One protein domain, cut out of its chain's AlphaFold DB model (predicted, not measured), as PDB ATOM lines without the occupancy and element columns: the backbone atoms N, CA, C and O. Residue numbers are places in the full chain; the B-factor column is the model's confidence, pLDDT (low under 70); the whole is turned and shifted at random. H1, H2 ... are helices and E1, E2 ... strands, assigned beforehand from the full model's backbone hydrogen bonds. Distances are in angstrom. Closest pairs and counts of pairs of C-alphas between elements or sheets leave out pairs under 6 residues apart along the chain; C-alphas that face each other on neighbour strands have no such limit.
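Overview. This is residues 575 to 616, 635 to 658, 690 to 713 and 729 to 747 of the 1159 residues of the protein "ATP-binding protein" of Streptomyces sp. PT12 (UniProt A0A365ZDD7). Crossed helices run from a helix pair at one end to a small two-stranded sheet at the other: H1 and H3 lie side by side at the first end, H2 and H4 pass through the middle, and H5, H6 and the sheet E1 E2 make the other end. H7 packs on H4 and H5 at one side. The printed part has 109 residues, with named elements in the order H1 H2 H3 H4 H5 H6 E1 E2 H7; the class is mostly helix and the sheet is antiparallel. The whole is compact, with a radius of gyration of the C-alphas of 14.4 A and spans of 44 by 32 by 24 A.

Arrangement. Look first at E1, residues 708 to 711, and E2, residues 730 to 733, antiparallel neighbours at 157 degrees; N 709 and O 732 are within hydrogen-bond range at 3.1 A, N 732 and O 709 at 2.8 A. Next find H6, residues 692 to 704: its closest C-alpha pair with E1 is Leu 702 and Ile 708, 5.8 A. H6 touches H5, residues 651 to 658, closest at the C-alphas of Ser 653 and Ala 698, 4.4 A, at a steep tilt of 69.8 degrees, only just short of perpendicular. H5 forms a helical hairpin with H4, residues 635 to 649, which touches it with residues 643 to 647 alone; the closest C-alphas are Glu 647 and Val 654, 6.0 A. H4, the hub, only just touches H7, residues 735 to 744, with 3 pairs of C-alphas within 8 A, closest Phe 636 and Thr 740, 6.4 A. H4 touches H2, residues 589 to 600, the same way at a shallow tilt of 34 degrees, only just short of steep; the closest C-alphas are Val 591 and Tyr 635, 5.9 A. H3, residues 606 to 613, touches H1, residues 575 to 584, at a shallow tilt of 10 degrees, the closest C-alphas being Glu 577 and Val 606, 6.2 A. H1 and H4 are apart. Every O i to N i+4 pair is within hydrogen-bond range in H2, H3, H4, H5, H6 and H7, and 5 of 6 in H1.

Along the chain. Find C-alpha 635 at (41.511, -26.180, 16.800); from there H4 runs 20.8 A to C-alpha 649 at (28.628, -16.195, 3.854). H6 measures 17.9 A and H2 16.0 A. H7 ends at C-alpha 744, (33.119, -32.982, 11.342).

Size, cuts and confidence. The C-alphas farthest apart are Asp 576 and Arg 690, 46.0 A. Look for three cuts: C-alphas 616 and 635 are 15.0 A apart, 658 and 690 17.9 A, 713 and 729 5.3 A. The links printed whole are tight. Model confidence is under 70 at residues 614 to 616, 636, 706 and 711 to 713.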
ATOM      1  N   PRO A 575      44.909  -5.395  23.425       83.38
ATOM      2  CA  PRO A 575      45.904  -6.305  24.008       83.38
ATOM      3  C   PRO A 575      45.316  -7.311  25.010       83.38
ATOM      4  O   PRO A 575      45.661  -8.485  24.962       83.38
ATOM      5  N   ASP A 576      44.391  -6.861  25.857       84.00
ATOM      6  CA  ASP A 576      43.676  -7.643  26.876       84.00
ATOM      7  C   ASP A 576      42.624  -8.605  26.296       84.00
ATOM      8  O   ASP A 576      42.289  -9.621  26.902       84.00
ATOM      9  N   GLU A 577      42.103  -8.316  25.104       87.06
ATOM     10  CA  GLU A 577      41.264  -9.249  24.350       87.06
ATOM     11  C   GLU A 577      42.127 -10.294  23.628       87.06
ATOM     12  O   GLU A 577      41.813 -11.483  23.647       87.06
ATOM     13  N   ALA A 578      43.242  -9.865  23.030       87.19
ATOM     14  CA  ALA A 578      44.173 -10.731  22.315       87.19
ATOM     15  C   ALA A 578      44.880 -11.738  23.239       87.19
ATOM     16  O   ALA A 578      45.095 -12.872  22.825       87.19
ATOM     17  N   ASP A 579      45.207 -11.363  24.480       86.94
ATOM     18  CA  ASP A 579      45.819 -12.263  25.471       86.94
ATOM     19  C   ASP A 579      44.863 -13.399  25.870       86.94
ATOM     20  O   ASP A 579      45.204 -14.575  25.752       86.94
ATOM     21  N   ARG A 580      43.615 -13.062  26.219       87.19
ATOM     22  CA  ARG A 580      42.568 -14.041  26.575       87.19
ATOM     23  C   ARG A 580      42.171 -14.937  25.394       87.19
ATOM     24  O   ARG A 580      41.855 -16.116  25.576       87.19
ATOM     25  N   LEU A 581      42.219 -14.395  24.174       85.00
ATOM     26  CA  LEU A 581      42.056 -15.166  22.941       85.00
ATOM     27  C   LEU A 581      43.219 -16.144  22.726       85.00
ATOM     28  O   LEU A 581      42.977 -17.318  22.453       85.00
ATOM     29  N   ALA A 582      44.461 -15.688  22.887       86.38
ATOM     30  CA  ALA A 582      45.651 -16.524  22.774       86.38
ATOM     31  C   ALA A 582      45.673 -17.657  23.813       86.38
ATOM     32  O   ALA A 582      45.959 -18.801  23.458       86.38
ATOM     33  N   GLU A 583      45.292 -17.351  25.058       84.94
ATOM     34  CA  GLU A 583      45.166 -18.314  26.153       84.94
ATOM     35  C   GLU A 583      44.165 -19.421  25.837       84.94
ATOM     36  O   GLU A 583      44.510 -20.602  25.886       84.94
ATOM     37  N   THR A 584      42.944 -19.048  25.446       79.94
ATOM     38  CA  THR A 584      41.894 -20.029  25.144       79.94
ATOM     39  C   THR A 584      42.291 -20.913  23.960       79.94
ATOM     40  O   THR A 584      42.043 -22.117  23.972       79.94
ATOM     41  N   LEU A 585      42.944 -20.330  22.947       79.50
ATOM     42  CA  LEU A 585      43.378 -21.016  21.726       79.50
ATOM     43  C   LEU A 585      44.710 -21.775  21.855       79.50
ATOM     44  O   LEU A 585      45.143 -22.397  20.882       79.50
ATOM     45  N   GLY A 586      45.343 -21.762  23.031       77.19
ATOM     46  CA  GLY A 586      46.578 -22.500  23.298       77.19
ATOM     47  C   GLY A 586      47.766 -22.046  22.446       77.19
ATOM     48  O   GLY A 586      48.553 -22.886  22.020       77.19
ATOM     49  N   ASP A 587      47.865 -20.746  22.149       83.81
ATOM     50  CA  ASP A 587      49.031 -20.107  21.515       83.81
ATOM     51  C   ASP A 587      49.512 -20.745  20.172       83.81
ATOM     52  O   ASP A 587      50.661 -20.582  19.751       83.81
ATOM     53  N   MET A 588      48.649 -21.481  19.451       82.62
ATOM     54  CA  MET A 588      49.027 -22.192  18.215       82.62
ATOM     55  C   MET A 588      48.867 -21.323  16.943       82.62
ATOM     56  O   MET A 588      47.735 -21.001  16.575       82.62
ATOM     57  N   PRO A 589      49.946 -21.035  16.176       82.94
ATOM     58  CA  PRO A 589      49.935 -20.041  15.095       82.94
ATOM     59  C   PRO A 589      48.806 -20.160  14.055       82.94
ATOM     60  O   PRO A 589      48.150 -19.162  13.761       82.94
ATOM     61  N   LEU A 590      48.543 -21.356  13.511       80.62
ATOM     62  CA  LEU A 590      47.497 -21.537  12.489       80.62
ATOM     63  C   LEU A 590      46.074 -21.335  13.045       80.62
ATOM     64  O   LEU A 590      45.210 -20.818  12.340       80.62
ATOM     65  N   VAL A 591      45.838 -21.702  14.310       79.94
ATOM     66  CA  VAL A 591      44.547 -21.494  14.992       79.94
ATOM     67  C   VAL A 591      44.311 -20.001  15.206       79.94
ATOM     68  O   VAL A 591      43.215 -19.501  14.960       79.94
ATOM     69  N   LEU A 592      45.361 -19.275  15.603       86.12
ATOM     70  CA  LEU A 592      45.309 -17.832  15.813       86.12
ATOM     71  C   LEU A 592      45.085 -17.052  14.510       86.12
ATOM     72  O   LEU A 592      44.353 -16.068  14.538       86.12
ATOM     73  N   ASP A 593      45.656 -17.466  13.373       83.19
ATOM     74  CA  ASP A 593      45.424 -16.788  12.081       83.19
ATOM     75  C   ASP A 593      43.977 -16.946  11.606       83.19
ATOM     76  O   ASP A 593      43.350 -15.987  11.154       83.19
ATOM     77  N   GLN A 594      43.415 -18.142  11.784       79.06
ATOM     78  CA  GLN A 594      42.018 -18.431  11.471       79.06
ATOM     79  C   GLN A 594      41.060 -17.677  12.401       79.06
ATOM     80  O   GLN A 594      40.144 -17.014  11.917       79.06
ATOM     81  N   ALA A 595      41.296 -17.709  13.718       83.31
ATOM     82  CA  ALA A 595      40.475 -17.002  14.699       83.31
ATOM     83  C   ALA A 595      40.560 -15.478  14.543       83.31
ATOM     84  O   ALA A 595      39.531 -14.811  14.469       83.31
ATOM     85  N   ALA A 596      41.767 -14.913  14.444       84.81
ATOM     86  CA  ALA A 596      41.954 -13.479  14.247       84.81
ATOM     87  C   ALA A 596      41.472 -13.031  12.858       84.81
ATOM     88  O   ALA A 596      40.922 -11.945  12.732       84.81
ATOM     89  N   GLY A 597      41.594 -13.864  11.819       81.38
ATOM     90  CA  GLY A 597      40.978 -13.600  10.519       81.38
ATOM     91  C   GLY A 597      39.455 -13.525  10.606       81.38
ATOM     92  O   GLY A 597      38.861 -12.525  10.207       81.38
ATOM     93  N   TRP A 598      38.827 -14.532  11.214       79.81
ATOM     94  CA  TRP A 598      37.390 -14.553  11.490       79.81
ATOM     95  C   TRP A 598      36.944 -13.301  12.266       79.81
ATOM     96  O   TRP A 598      35.979 -12.647  11.860       79.81
ATOM     97  N   LEU A 599      37.692 -12.947  13.323       83.75
ATOM     98  CA  LEU A 599      37.479 -11.806  14.227       83.75
ATOM     99  C   LEU A 599      37.943 -10.449  13.679       83.75
ATOM    100  O   LEU A 599      37.718  -9.433  14.339       83.75
ATOM    101  N   ASN A 600      38.553 -10.381  12.499       83.88
ATOM    102  CA  ASN A 600      38.706  -9.127  11.762       83.88
ATOM    103  C   ASN A 600      37.429  -8.824  10.962       83.88
ATOM    104  O   ASN A 600      36.978  -7.682  10.914       83.88
ATOM    105  N   ASP A 601      36.829  -9.874  10.395       76.62
ATOM    106  CA  ASP A 601      35.835  -9.792   9.322       76.62
ATOM    107  C   ASP A 601      34.386 -10.065   9.797       76.62
ATOM    108  O   ASP A 601      33.513 -10.351   8.978       76.62
ATOM    109  N   ALA A 602      34.116 -10.102  11.106       73.31
ATOM    110  CA  ALA A 602      32.786 -10.333  11.698       73.31
ATOM    111  C   ALA A 602      32.469  -9.262  12.750       73.31
ATOM    112  O   ALA A 602      33.341  -8.922  13.546       73.31
ATOM    113  N   ASP A 603      31.239  -8.746  12.824       72.56
ATOM    114  CA  ASP A 603      30.891  -7.689  13.791       72.56
ATOM    115  C   ASP A 603      30.549  -8.247  15.188       72.56
ATOM    116  O   ASP A 603      29.420  -8.182  15.667       72.56
ATOM    117  N   MET A 604      31.539  -8.888  15.815       80.44
ATOM    118  CA  MET A 604      31.404  -9.599  17.086       80.44
ATOM    119  C   MET A 604      32.631  -9.380  17.981       80.44
ATOM    120  O   MET A 604      33.756  -9.298  17.484       80.44
ATOM    121  N   SER A 605      32.416  -9.289  19.299       85.69
ATOM    122  CA  SER A 605      33.484  -9.126  20.294       85.69
ATOM    123  C   SER A 605      34.221 -10.434  20.588       85.69
ATOM    124  O   SER A 605      33.703 -11.532  20.356       85.69
ATOM    125  N   VAL A 606      35.423 -10.322  21.163       85.38
ATOM    126  CA  VAL A 606      36.200 -11.494  21.587       85.38
ATOM    127  C   VAL A 606      35.483 -12.265  22.698       85.38
ATOM    128  O   VAL A 606      35.418 -13.487  22.624       85.38
ATOM    129  N   ASP A 607      34.851 -11.591  23.663       81.31
ATOM    130  CA  ASP A 607      34.109 -12.263  24.744       81.31
ATOM    131  C   ASP A 607      32.981 -13.171  24.217       81.31
ATOM    132  O   ASP A 607      32.804 -14.291  24.698       81.31
ATOM    133  N   ALA A 608      32.256 -12.730  23.183       78.69
ATOM    134  CA  ALA A 608      31.223 -13.538  22.536       78.69
ATOM    135  C   ALA A 608      31.813 -14.729  21.752       78.69
ATOM    136  O   ALA A 608      31.199 -15.793  21.689       78.69
ATOM    137  N   TYR A 609      33.017 -14.584  21.194       80.50
ATOM    138  CA  TYR A 609      33.714 -15.663  20.486       80.50
ATOM    139  C   TYR A 609      34.234 -16.740  21.445       80.50
ATOM    140  O   TYR A 609      34.063 -17.931  21.191       80.50
ATOM    141  N   LEU A 610      34.783 -16.332  22.592       81.50
ATOM    142  CA  LEU A 610      35.190 -17.254  23.653       81.50
ATOM    143  C   LEU A 610      33.981 -17.989  24.258       81.50
ATOM    144  O   LEU A 610      34.061 -19.190  24.510       81.50
ATOM    145  N   ALA A 611      32.834 -17.315  24.403       75.62
ATOM    146  CA  ALA A 611      31.586 -17.957  24.823       75.62
ATOM    147  C   ALA A 611      31.079 -19.011  23.816       75.62
ATOM    148  O   ALA A 611      30.591 -20.060  24.232       75.62
ATOM    149  N   LEU A 612      31.229 -18.776  22.505       72.62
ATOM    150  CA  LEU A 612      30.883 -19.756  21.464       72.62
ATOM    151  C   LEU A 612      31.826 -20.969  21.451       72.62
ATOM    152  O   LEU A 612      31.364 -22.092  21.253       72.62
ATOM    153  N   LEU A 613      33.125 -20.770  21.704       70.69
ATOM    154  CA  LEU A 613      34.094 -21.865  21.854       70.69
ATOM    155  C   LEU A 613      33.834 -22.731  23.099       70.69
ATOM    156  O   LEU A 613      34.137 -23.922  23.078       70.69
ATOM    157  N   GLY A 614      33.287 -22.144  24.168       57.84
ATOM    158  CA  GLY A 614      32.991 -22.825  25.434       57.84
ATOM    159  C   GLY A 614      31.626 -23.526  25.520       57.84
ATOM    160  O   GLY A 614      31.312 -24.081  26.571       57.84
ATOM    161  N   GLY A 615      30.801 -23.478  24.468       56.06
ATOM    162  CA  GLY A 615      29.491 -24.142  24.427       56.06
ATOM    163  C   GLY A 615      29.547 -25.629  24.042       56.06
ATOM    164  O   GLY A 615      30.616 -26.197  23.832       56.06
ATOM    165  N   ASP A 616      28.375 -26.249  23.849       45.41
ATOM    166  CA  ASP A 616      28.195 -27.670  23.464       45.41
ATOM    167  C   ASP A 616      28.755 -28.053  22.065       45.41
ATOM    168  O   ASP A 616      28.469 -29.125  21.533       45.41
ATOM    169  N   TYR A 635      41.457 -26.356  18.254       70.56
ATOM    170  CA  TYR A 635      41.511 -26.180  16.800       70.56
ATOM    171  C   TYR A 635      40.236 -26.706  16.142       70.56
ATOM    172  O   TYR A 635      39.688 -26.030  15.277       70.56
ATOM    173  N   PHE A 636      39.713 -27.853  16.593       68.44
ATOM    174  CA  PHE A 636      38.442 -28.381  16.092       68.44
ATOM    175  C   PHE A 636      37.295 -27.383  16.322       68.44
ATOM    176  O   PHE A 636      36.584 -27.051  15.379       68.44
ATOM    177  N   ALA A 637      37.154 -26.849  17.541       70.94
ATOM    178  CA  ALA A 637      36.108 -25.874  17.865       70.94
ATOM    179  C   ALA A 637      36.236 -24.568  17.049       70.94
ATOM    180  O   ALA A 637      35.274 -24.136  16.414       70.94
ATOM    181  N   THR A 638      37.440 -23.991  16.985       72.56
ATOM    182  CA  THR A 638      37.752 -22.790  16.180       72.56
ATOM    183  C   THR A 638      37.423 -23.005  14.709       72.56
ATOM    184  O   THR A 638      36.771 -22.169  14.082       72.56
ATOM    185  N   PHE A 639      37.841 -24.145  14.157       76.25
ATOM    186  CA  PHE A 639      37.620 -24.465  12.759       76.25
ATOM    187  C   PHE A 639      36.138 -24.719  12.460       76.25
ATOM    188  O   PHE A 639      35.651 -24.268  11.431       76.25
ATOM    189  N   THR A 640      35.383 -25.348  13.366       77.31
ATOM    190  CA  THR A 640      33.925 -25.506  13.223       77.31
ATOM    191  C   THR A 640      33.194 -24.154  13.227       77.31
ATOM    192  O   THR A 640      32.296 -23.963  12.409       77.31
ATOM    193  N   LEU A 641      33.605 -23.175  14.047       78.75
ATOM    194  CA  LEU A 641      33.056 -21.804  13.989       78.75
ATOM    195  C   LEU A 641      33.430 -21.064  12.687       78.75
ATOM    196  O   LEU A 641      32.637 -20.276  12.164       78.75
ATOM    197  N   LEU A 642      34.619 -21.329  12.133       81.62
ATOM    198  CA  LEU A 642      35.021 -20.820  10.817       81.62
ATOM    199  C   LEU A 642      34.201 -21.448   9.683       81.62
ATOM    200  O   LEU A 642      33.725 -20.721   8.812       81.62
ATOM    201  N   LEU A 643      33.981 -22.765   9.719       82.81
ATOM    202  CA  LEU A 643      33.108 -23.463   8.775       82.81
ATOM    203  C   LEU A 643      31.678 -22.921   8.829       82.81
ATOM    204  O   LEU A 643      31.117 -22.662   7.773       82.81
ATOM    205  N   GLY A 644      31.122 -22.681  10.022       82.12
ATOM    206  CA  GLY A 644      29.787 -22.092  10.179       82.12
ATOM    207  C   GLY A 644      29.658 -20.730   9.488       82.12
ATOM    208  O   GLY A 644      28.790 -20.555   8.637       82.12
ATOM    209  N   LYS A 645      30.585 -19.795   9.750       80.88
ATOM    210  CA  LYS A 645      30.595 -18.485   9.069       80.88
ATOM    211  C   LYS A 645      30.779 -18.617   7.554       80.88
ATOM    212  O   LYS A 645      30.173 -17.859   6.800       80.88
ATOM    213  N   LEU A 646      31.611 -19.547   7.081       84.25
ATOM    214  CA  LEU A 646      31.762 -19.802   5.645       84.25
ATOM    215  C   LEU A 646      30.473 -20.377   5.033       84.25
ATOM    216  O   LEU A 646      30.115 -19.978   3.932       84.25
ATOM    217  N   GLU A 647      29.747 -21.238   5.748       85.25
ATOM    218  CA  GLU A 647      28.464 -21.812   5.315       85.25
ATOM    219  C   GLU A 647      27.335 -20.760   5.288       85.25
ATOM    220  O   GLU A 647      26.444 -20.837   4.447       85.25
ATOM    221  N   GLU A 648      27.415 -19.722   6.128       83.75
ATOM    222  CA  GLU A 648      26.521 -18.553   6.089       83.75
ATOM    223  C   GLU A 648      26.873 -17.526   4.995       83.75
ATOM    224  O   GLU A 648      25.977 -16.878   4.453       83.75
ATOM    225  N   THR A 649      28.163 -17.326   4.690       82.31
ATOM    226  CA  THR A 649      28.628 -16.195   3.854       82.31
ATOM    227  C   THR A 649      28.982 -16.564   2.414       82.31
ATOM    228  O   THR A 649      28.682 -15.790   1.507       82.31
ATOM    229  N   VAL A 650      29.616 -17.719   2.191       85.50
ATOM    230  CA  VAL A 650      30.009 -18.241   0.868       85.50
ATOM    231  C   VAL A 650      29.949 -19.781   0.929       85.50
ATOM    232  O   VAL A 650      31.005 -20.425   0.975       85.50
ATOM    233  N   PRO A 651      28.748 -20.395   0.992       86.25
ATOM    234  CA  PRO A 651      28.578 -21.831   1.252       86.25
ATOM    235  C   PRO A 651      29.292 -22.736   0.242       86.25
ATOM    236  O   PRO A 651      29.749 -23.825   0.598       86.25
ATOM    237  N   GLU A 652      29.482 -22.264  -0.990       86.75
ATOM    238  CA  GLU A 652      30.312 -22.909  -2.006       86.75
ATOM    239  C   GLU A 652      31.744 -23.204  -1.512       86.75
ATOM    240  O   GLU A 652      32.305 -24.250  -1.834       86.75
ATOM    241  N   SER A 653      32.316 -22.349  -0.654       88.56
ATOM    242  CA  SER A 653      33.626 -22.563  -0.009       88.56
ATOM    243  C   SER A 653      33.648 -23.822   0.850       88.56
ATOM    244  O   SER A 653      34.639 -24.552   0.881       88.56
ATOM    245  N   VAL A 654      32.554 -24.084   1.568       89.12
ATOM    246  CA  VAL A 654      32.453 -25.225   2.479       89.12
ATOM    247  C   VAL A 654      32.227 -26.512   1.693       89.12
ATOM    248  O   VAL A 654      32.836 -27.527   2.022       89.12
ATOM    249  N   GLU A 655      31.431 -26.482   0.623       88.56
ATOM    250  CA  GLU A 655      31.268 -27.632  -0.275       88.56
ATOM    251  C   GLU A 655      32.584 -27.973  -1.004       88.56
ATOM    252  O   GLU A 655      33.005 -29.132  -0.971       88.56
ATOM    253  N   LEU A 656      33.298 -26.981  -1.558       89.56
ATOM    254  CA  LEU A 656      34.627 -27.169  -2.166       89.56
ATOM    255  C   LEU A 656      35.602 -27.826  -1.181       89.56
ATOM    256  O   LEU A 656      36.264 -28.814  -1.503       89.56
ATOM    257  N   LEU A 657      35.656 -27.317   0.049       89.94
ATOM    258  CA  LEU A 657      36.523 -27.839   1.097       89.94
ATOM    259  C   LEU A 657      36.130 -29.262   1.540       89.94
ATOM    260  O   LEU A 657      37.008 -30.104   1.755       89.94
ATOM    261  N   ARG A 658      34.826 -29.558   1.643       91.06
ATOM    262  CA  ARG A 658      34.302 -30.904   1.937       91.06
ATOM    263  C   ARG A 658      34.650 -31.908   0.836       91.06
ATOM    264  O   ARG A 658      34.927 -33.055   1.169       91.06
ATOM    265  N   ARG A 690      29.498 -24.473 -12.530       77.19
ATOM    266  CA  ARG A 690      28.755 -23.679 -13.526       77.19
ATOM    267  C   ARG A 690      29.144 -22.202 -13.599       77.19
ATOM    268  O   ARG A 690      28.825 -21.564 -14.602       77.19
ATOM    269  N   ASP A 691      29.761 -21.636 -12.563       80.69
ATOM    270  CA  ASP A 691      30.086 -20.207 -12.495       80.69
ATOM    271  C   ASP A 691      31.506 -19.985 -11.939       80.69
ATOM    272  O   ASP A 691      31.688 -19.892 -10.720       80.69
ATOM    273  N   PRO A 692      32.512 -19.798 -12.817       80.44
ATOM    274  CA  PRO A 692      33.891 -19.516 -12.413       80.44
ATOM    275  C   PRO A 692      34.055 -18.290 -11.500       80.44
ATOM    276  O   PRO A 692      35.078 -18.148 -10.834       80.44
ATOM    277  N   ARG A 693      33.063 -17.387 -11.420       81.44
ATOM    278  CA  ARG A 693      33.089 -16.263 -10.467       81.44
ATOM    279  C   ARG A 693      32.781 -16.714  -9.041       81.44
ATOM    280  O   ARG A 693      33.330 -16.133  -8.107       81.44
ATOM    281  N   ARG A 694      31.938 -17.739  -8.865       83.06
ATOM    282  CA  ARG A 694      31.684 -18.374  -7.561       83.06
ATOM    283  C   ARG A 694      32.877 -19.201  -7.120       83.06
ATOM    284  O   ARG A 694      33.257 -19.112  -5.960       83.06
ATOM    285  N   GLU A 695      33.503 -19.930  -8.044       82.25
ATOM    286  CA  GLU A 695      34.763 -20.624  -7.770       82.25
ATOM    287  C   GLU A 695      35.855 -19.645  -7.323       82.25
ATOM    288  O   GLU A 695      36.398 -19.803  -6.231       82.25
ATOM    289  N   ALA A 696      36.103 -18.574  -8.084       81.81
ATOM    290  CA  ALA A 696      37.076 -17.551  -7.703       81.81
ATOM    291  C   ALA A 696      36.760 -16.905  -6.337       81.81
ATOM    292  O   ALA A 696      37.674 -16.670  -5.547       81.81
ATOM    293  N   ALA A 697      35.483 -16.656  -6.023       83.38
ATOM    294  CA  ALA A 697      35.068 -16.131  -4.720       83.38
ATOM    295  C   ALA A 697      35.285 -17.137  -3.571       83.38
ATOM    296  O   ALA A 697      35.776 -16.753  -2.510       83.38
ATOM    297  N   ALA A 698      34.972 -18.418  -3.783       85.69
ATOM    298  CA  ALA A 698      35.170 -19.486  -2.804       85.69
ATOM    299  C   ALA A 698      36.662 -19.750  -2.533       85.69
ATOM    300  O   ALA A 698      37.092 -19.828  -1.382       85.69
ATOM    301  N   VAL A 699      37.478 -19.811  -3.589       83.56
ATOM    302  CA  VAL A 699      38.942 -19.930  -3.502       83.56
ATOM    303  C   VAL A 699      39.545 -18.722  -2.781       83.56
ATOM    304  O   VAL A 699      40.381 -18.898  -1.889       83.56
ATOM    305  N   ALA A 700      39.100 -17.503  -3.100       79.81
ATOM    306  CA  ALA A 700      39.548 -16.290  -2.420       79.81
ATOM    307  C   ALA A 700      39.190 -16.304  -0.923       79.81
ATOM    308  O   ALA A 700      40.055 -16.017  -0.097       79.81
ATOM    309  N   ALA A 701      37.967 -16.709  -0.558       79.56
ATOM    310  CA  ALA A 701      37.538 -16.826   0.836       79.56
ATOM    311  C   ALA A 701      38.366 -17.868   1.615       79.56
ATOM    312  O   ALA A 701      38.886 -17.568   2.692       79.56
ATOM    313  N   LEU A 702      38.565 -19.069   1.063       82.31
ATOM    314  CA  LEU A 702      39.389 -20.110   1.693       82.31
ATOM    315  C   LEU A 702      40.867 -19.696   1.823       82.31
ATOM    316  O   LEU A 702      41.521 -20.056   2.803       82.31
ATOM    317  N   THR A 703      41.384 -18.908   0.876       78.75
ATOM    318  CA  THR A 703      42.752 -18.360   0.923       78.75
ATOM    319  C   THR A 703      42.871 -17.218   1.945       78.75
ATOM    320  O   THR A 703      43.853 -17.149   2.680       78.75
ATOM    321  N   GLN A 704      41.856 -16.352   2.070       77.12
ATOM    322  CA  GLN A 704      41.800 -15.246   3.040       77.12
ATOM    323  C   GLN A 704      41.864 -15.722   4.501       77.12
ATOM    324  O   GLN A 704      42.449 -15.036   5.346       77.12
ATOM    325  N   TYR A 705      41.294 -16.892   4.796       74.44
ATOM    326  CA  TYR A 705      41.346 -17.531   6.116       74.44
ATOM    327  C   TYR A 705      42.449 -18.605   6.243       74.44
ATOM    328  O   TYR A 705      42.416 -19.398   7.182       74.44
ATOM    329  N   SER A 706      43.422 -18.654   5.322       69.31
ATOM    330  CA  SER A 706      44.563 -19.591   5.360       69.31
ATOM    331  C   SER A 706      44.157 -21.077   5.458       69.31
ATOM    332  O   SER A 706      44.831 -21.884   6.103       69.31
ATOM    333  N   VAL A 707      43.030 -21.449   4.841       78.50
ATOM    334  CA  VAL A 707      42.483 -22.820   4.836       78.50
ATOM    335  C   VAL A 707      43.070 -23.648   3.688       78.50
ATOM    336  O   VAL A 707      43.340 -24.839   3.854       78.50
ATOM    337  N   ILE A 708      43.303 -23.000   2.543       79.94
ATOM    338  CA  ILE A 708      44.003 -23.544   1.373       79.94
ATOM    339  C   ILE A 708      45.078 -22.557   0.903       79.94
ATOM    340  O   ILE A 708      45.032 -21.372   1.239       79.94
ATOM    341  N   ARG A 709      45.998 -23.028   0.059       76.81
ATOM    342  CA  ARG A 709      46.778 -22.171  -0.846       76.81
ATOM    343  C   ARG A 709      46.410 -22.531  -2.286       76.81
ATOM    344  O   ARG A 709      46.365 -23.711  -2.618       76.81
ATOM    345  N   TRP A 710      46.166 -21.528  -3.123       75.31
ATOM    346  CA  TRP A 710      46.023 -21.696  -4.568       75.31
ATOM    347  C   TRP A 710      47.368 -21.463  -5.258       75.31
ATOM    348  O   TRP A 710      48.024 -20.453  -4.996       75.31
ATOM    349  N   GLU A 711      47.764 -22.369  -6.146       69.06
ATOM    350  CA  GLU A 711      48.909 -22.198  -7.043       69.06
ATOM    351  C   GLU A 711      48.418 -22.412  -8.479       69.06
ATOM    352  O   GLU A 711      47.883 -23.471  -8.804       69.06
ATOM    353  N   SER A 712      48.553 -21.386  -9.326       63.41
ATOM    354  CA  SER A 712      48.174 -21.472 -10.739       63.41
ATOM    355  C   SER A 712      49.378 -21.857 -11.586       63.41
ATOM    356  O   SER A 712      50.458 -21.292 -11.407       63.41
ATOM    357  N   GLY A 713      49.198 -22.802 -12.511       51.97
ATOM    358  CA  GLY A 713      50.292 -23.316 -13.342       51.97
ATOM    359  C   GLY A 713      50.805 -22.336 -14.408       51.97
ATOM    360  O   GLY A 713      51.868 -22.557 -14.985       51.97
ATOM    361  N   ASP A 729      45.869 -25.762 -12.625       79.00
ATOM    362  CA  ASP A 729      45.742 -25.129 -11.316       79.00
ATOM    363  C   ASP A 729      45.682 -26.184 -10.197       79.00
ATOM    364  O   ASP A 729      45.080 -27.257 -10.344       79.00
ATOM    365  N   HIS A 730      46.303 -25.868  -9.059       80.56
ATOM    366  CA  HIS A 730      46.428 -26.755  -7.907       80.56
ATOM    367  C   HIS A 730      45.948 -26.090  -6.609       80.56
ATOM    368  O   HIS A 730      46.388 -25.000  -6.229       80.56
ATOM    369  N   ILE A 731      45.090 -26.802  -5.874       83.12
ATOM    370  CA  ILE A 731      44.699 -26.463  -4.501       83.12
ATOM    371  C   ILE A 731      45.597 -27.236  -3.540       83.12
ATOM    372  O   ILE A 731      45.569 -28.463  -3.515       83.12
ATOM    373  N   HIS A 732      46.351 -26.536  -2.694       80.19
ATOM    374  CA  HIS A 732      47.097 -27.148  -1.593       80.19
ATOM    375  C   HIS A 732      46.268 -27.141  -0.309       80.19
ATOM    376  O   HIS A 732      45.994 -26.079   0.260       80.19
ATOM    377  N   LEU A 733      45.898 -28.331   0.171       82.25
ATOM    378  CA  LEU A 733      45.118 -28.528   1.394       82.25
ATOM    379  C   LEU A 733      46.012 -28.981   2.560       82.25
ATOM    380  O   LEU A 733      46.603 -30.062   2.528       82.25
ATOM    381  N   HIS A 734      46.078 -28.184   3.631       77.56
ATOM    382  CA  HIS A 734      46.913 -28.495   4.798       77.56
ATOM    383  C   HIS A 734      46.427 -29.773   5.532       77.56
ATOM    384  O   HIS A 734      45.225 -29.896   5.797       77.56
ATOM    385  N   PRO A 735      47.313 -30.710   5.946       75.19
ATOM    386  CA  PRO A 735      46.908 -31.994   6.538       75.19
ATOM    387  C   PRO A 735      45.968 -31.886   7.750       75.19
ATOM    388  O   PRO A 735      45.056 -32.702   7.912       75.19
ATOM    389  N   MET A 736      46.149 -30.860   8.590       73.56
ATOM    390  CA  MET A 736      45.308 -30.638   9.774       73.56
ATOM    391  C   MET A 736      43.897 -30.129   9.413       73.56
ATOM    392  O   MET A 736      42.922 -30.482  10.081       73.56
ATOM    393  N   VAL A 737      43.768 -29.364   8.321       79.44
ATOM    394  CA  VAL A 737      42.474 -28.955   7.740       79.44
ATOM    395  C   VAL A 737      41.760 -30.186   7.176       79.44
ATOM    396  O   VAL A 737      40.648 -30.492   7.603       79.44
ATOM    397  N   HIS A 738      42.439 -30.952   6.311       84.44
ATOM    398  CA  HIS A 738      41.941 -32.217   5.750       84.44
ATOM    399  C   HIS A 738      41.407 -33.165   6.843       84.44
ATOM    400  O   HIS A 738      40.294 -33.683   6.731       84.44
ATOM    401  N   ARG A 739      42.150 -33.352   7.947       79.06
ATOM    402  CA  ARG A 739      41.714 -34.201   9.072       79.06
ATOM    403  C   ARG A 739      40.454 -33.662   9.767       79.06
ATOM    404  O   ARG A 739      39.540 -34.439  10.028       79.06
ATOM    405  N   THR A 740      40.383 -32.359  10.038       79.88
ATOM    406  CA  THR A 740      39.251 -31.745  10.764       79.88
ATOM    407  C   THR A 740      37.954 -31.812   9.971       79.88
ATOM    408  O   THR A 740      36.932 -32.235  10.508       79.88
ATOM    409  N   VAL A 741      38.004 -31.488   8.675       85.94
ATOM    410  CA  VAL A 741      36.830 -31.543   7.792       85.94
ATOM    411  C   VAL A 741      36.248 -32.961   7.758       85.94
ATOM    412  O   VAL A 741      35.042 -33.129   7.913       85.94
ATOM    413  N   ARG A 742      37.086 -34.004   7.659       82.75
ATOM    414  CA  ARG A 742      36.625 -35.409   7.691       82.75
ATOM    415  C   ARG A 742      36.001 -35.813   9.031       82.75
ATOM    416  O   ARG A 742      35.060 -36.605   9.031       82.75
ATOM    417  N   LEU A 743      36.514 -35.298  10.151       80.00
ATOM    418  CA  LEU A 743      35.986 -35.576  11.493       80.00
ATOM    419  C   LEU A 743      34.615 -34.922  11.728       80.00
ATOM    420  O   LEU A 743      33.752 -35.552  12.336       80.00
ATOM    421  N   GLY A 744      34.389 -33.710  11.209       77.81
ATOM    422  CA  GLY A 744      33.119 -32.982  11.342       77.81
ATOM    423  C   GLY A 744      31.957 -33.504  10.481       77.81
ATOM    424  O   GLY A 744      30.823 -33.069  10.660       77.81
ATOM    425  N   LEU A 745      32.202 -34.433   9.548       85.00
ATOM    426  CA  LEU A 745      31.176 -34.971   8.645       85.00
ATOM    427  C   LEU A 745      30.509 -36.237   9.198       85.00
ATOM    428  O   LEU A 745      31.187 -37.176   9.615       85.00
ATOM    429  N   THR A 746      29.181 -36.317   9.095       88.19
ATOM    430  CA  THR A 746      28.403 -37.530   9.420       88.19
ATOM    431  C   THR A 746      28.753 -38.706   8.493       88.19
ATOM    432  O   THR A 746      29.184 -38.484   7.359       88.19
ATOM    433  N   PRO A 747      28.518 -39.976   8.892       85.94
ATOM    434  CA  PRO A 747      28.779 -41.137   8.033       85.94
ATOM    435  C   PRO A 747      28.129 -41.049   6.641       85.94
ATOM    436  O   PRO A 747      28.769 -41.392   5.648       85.94
TER     437      PRO A 747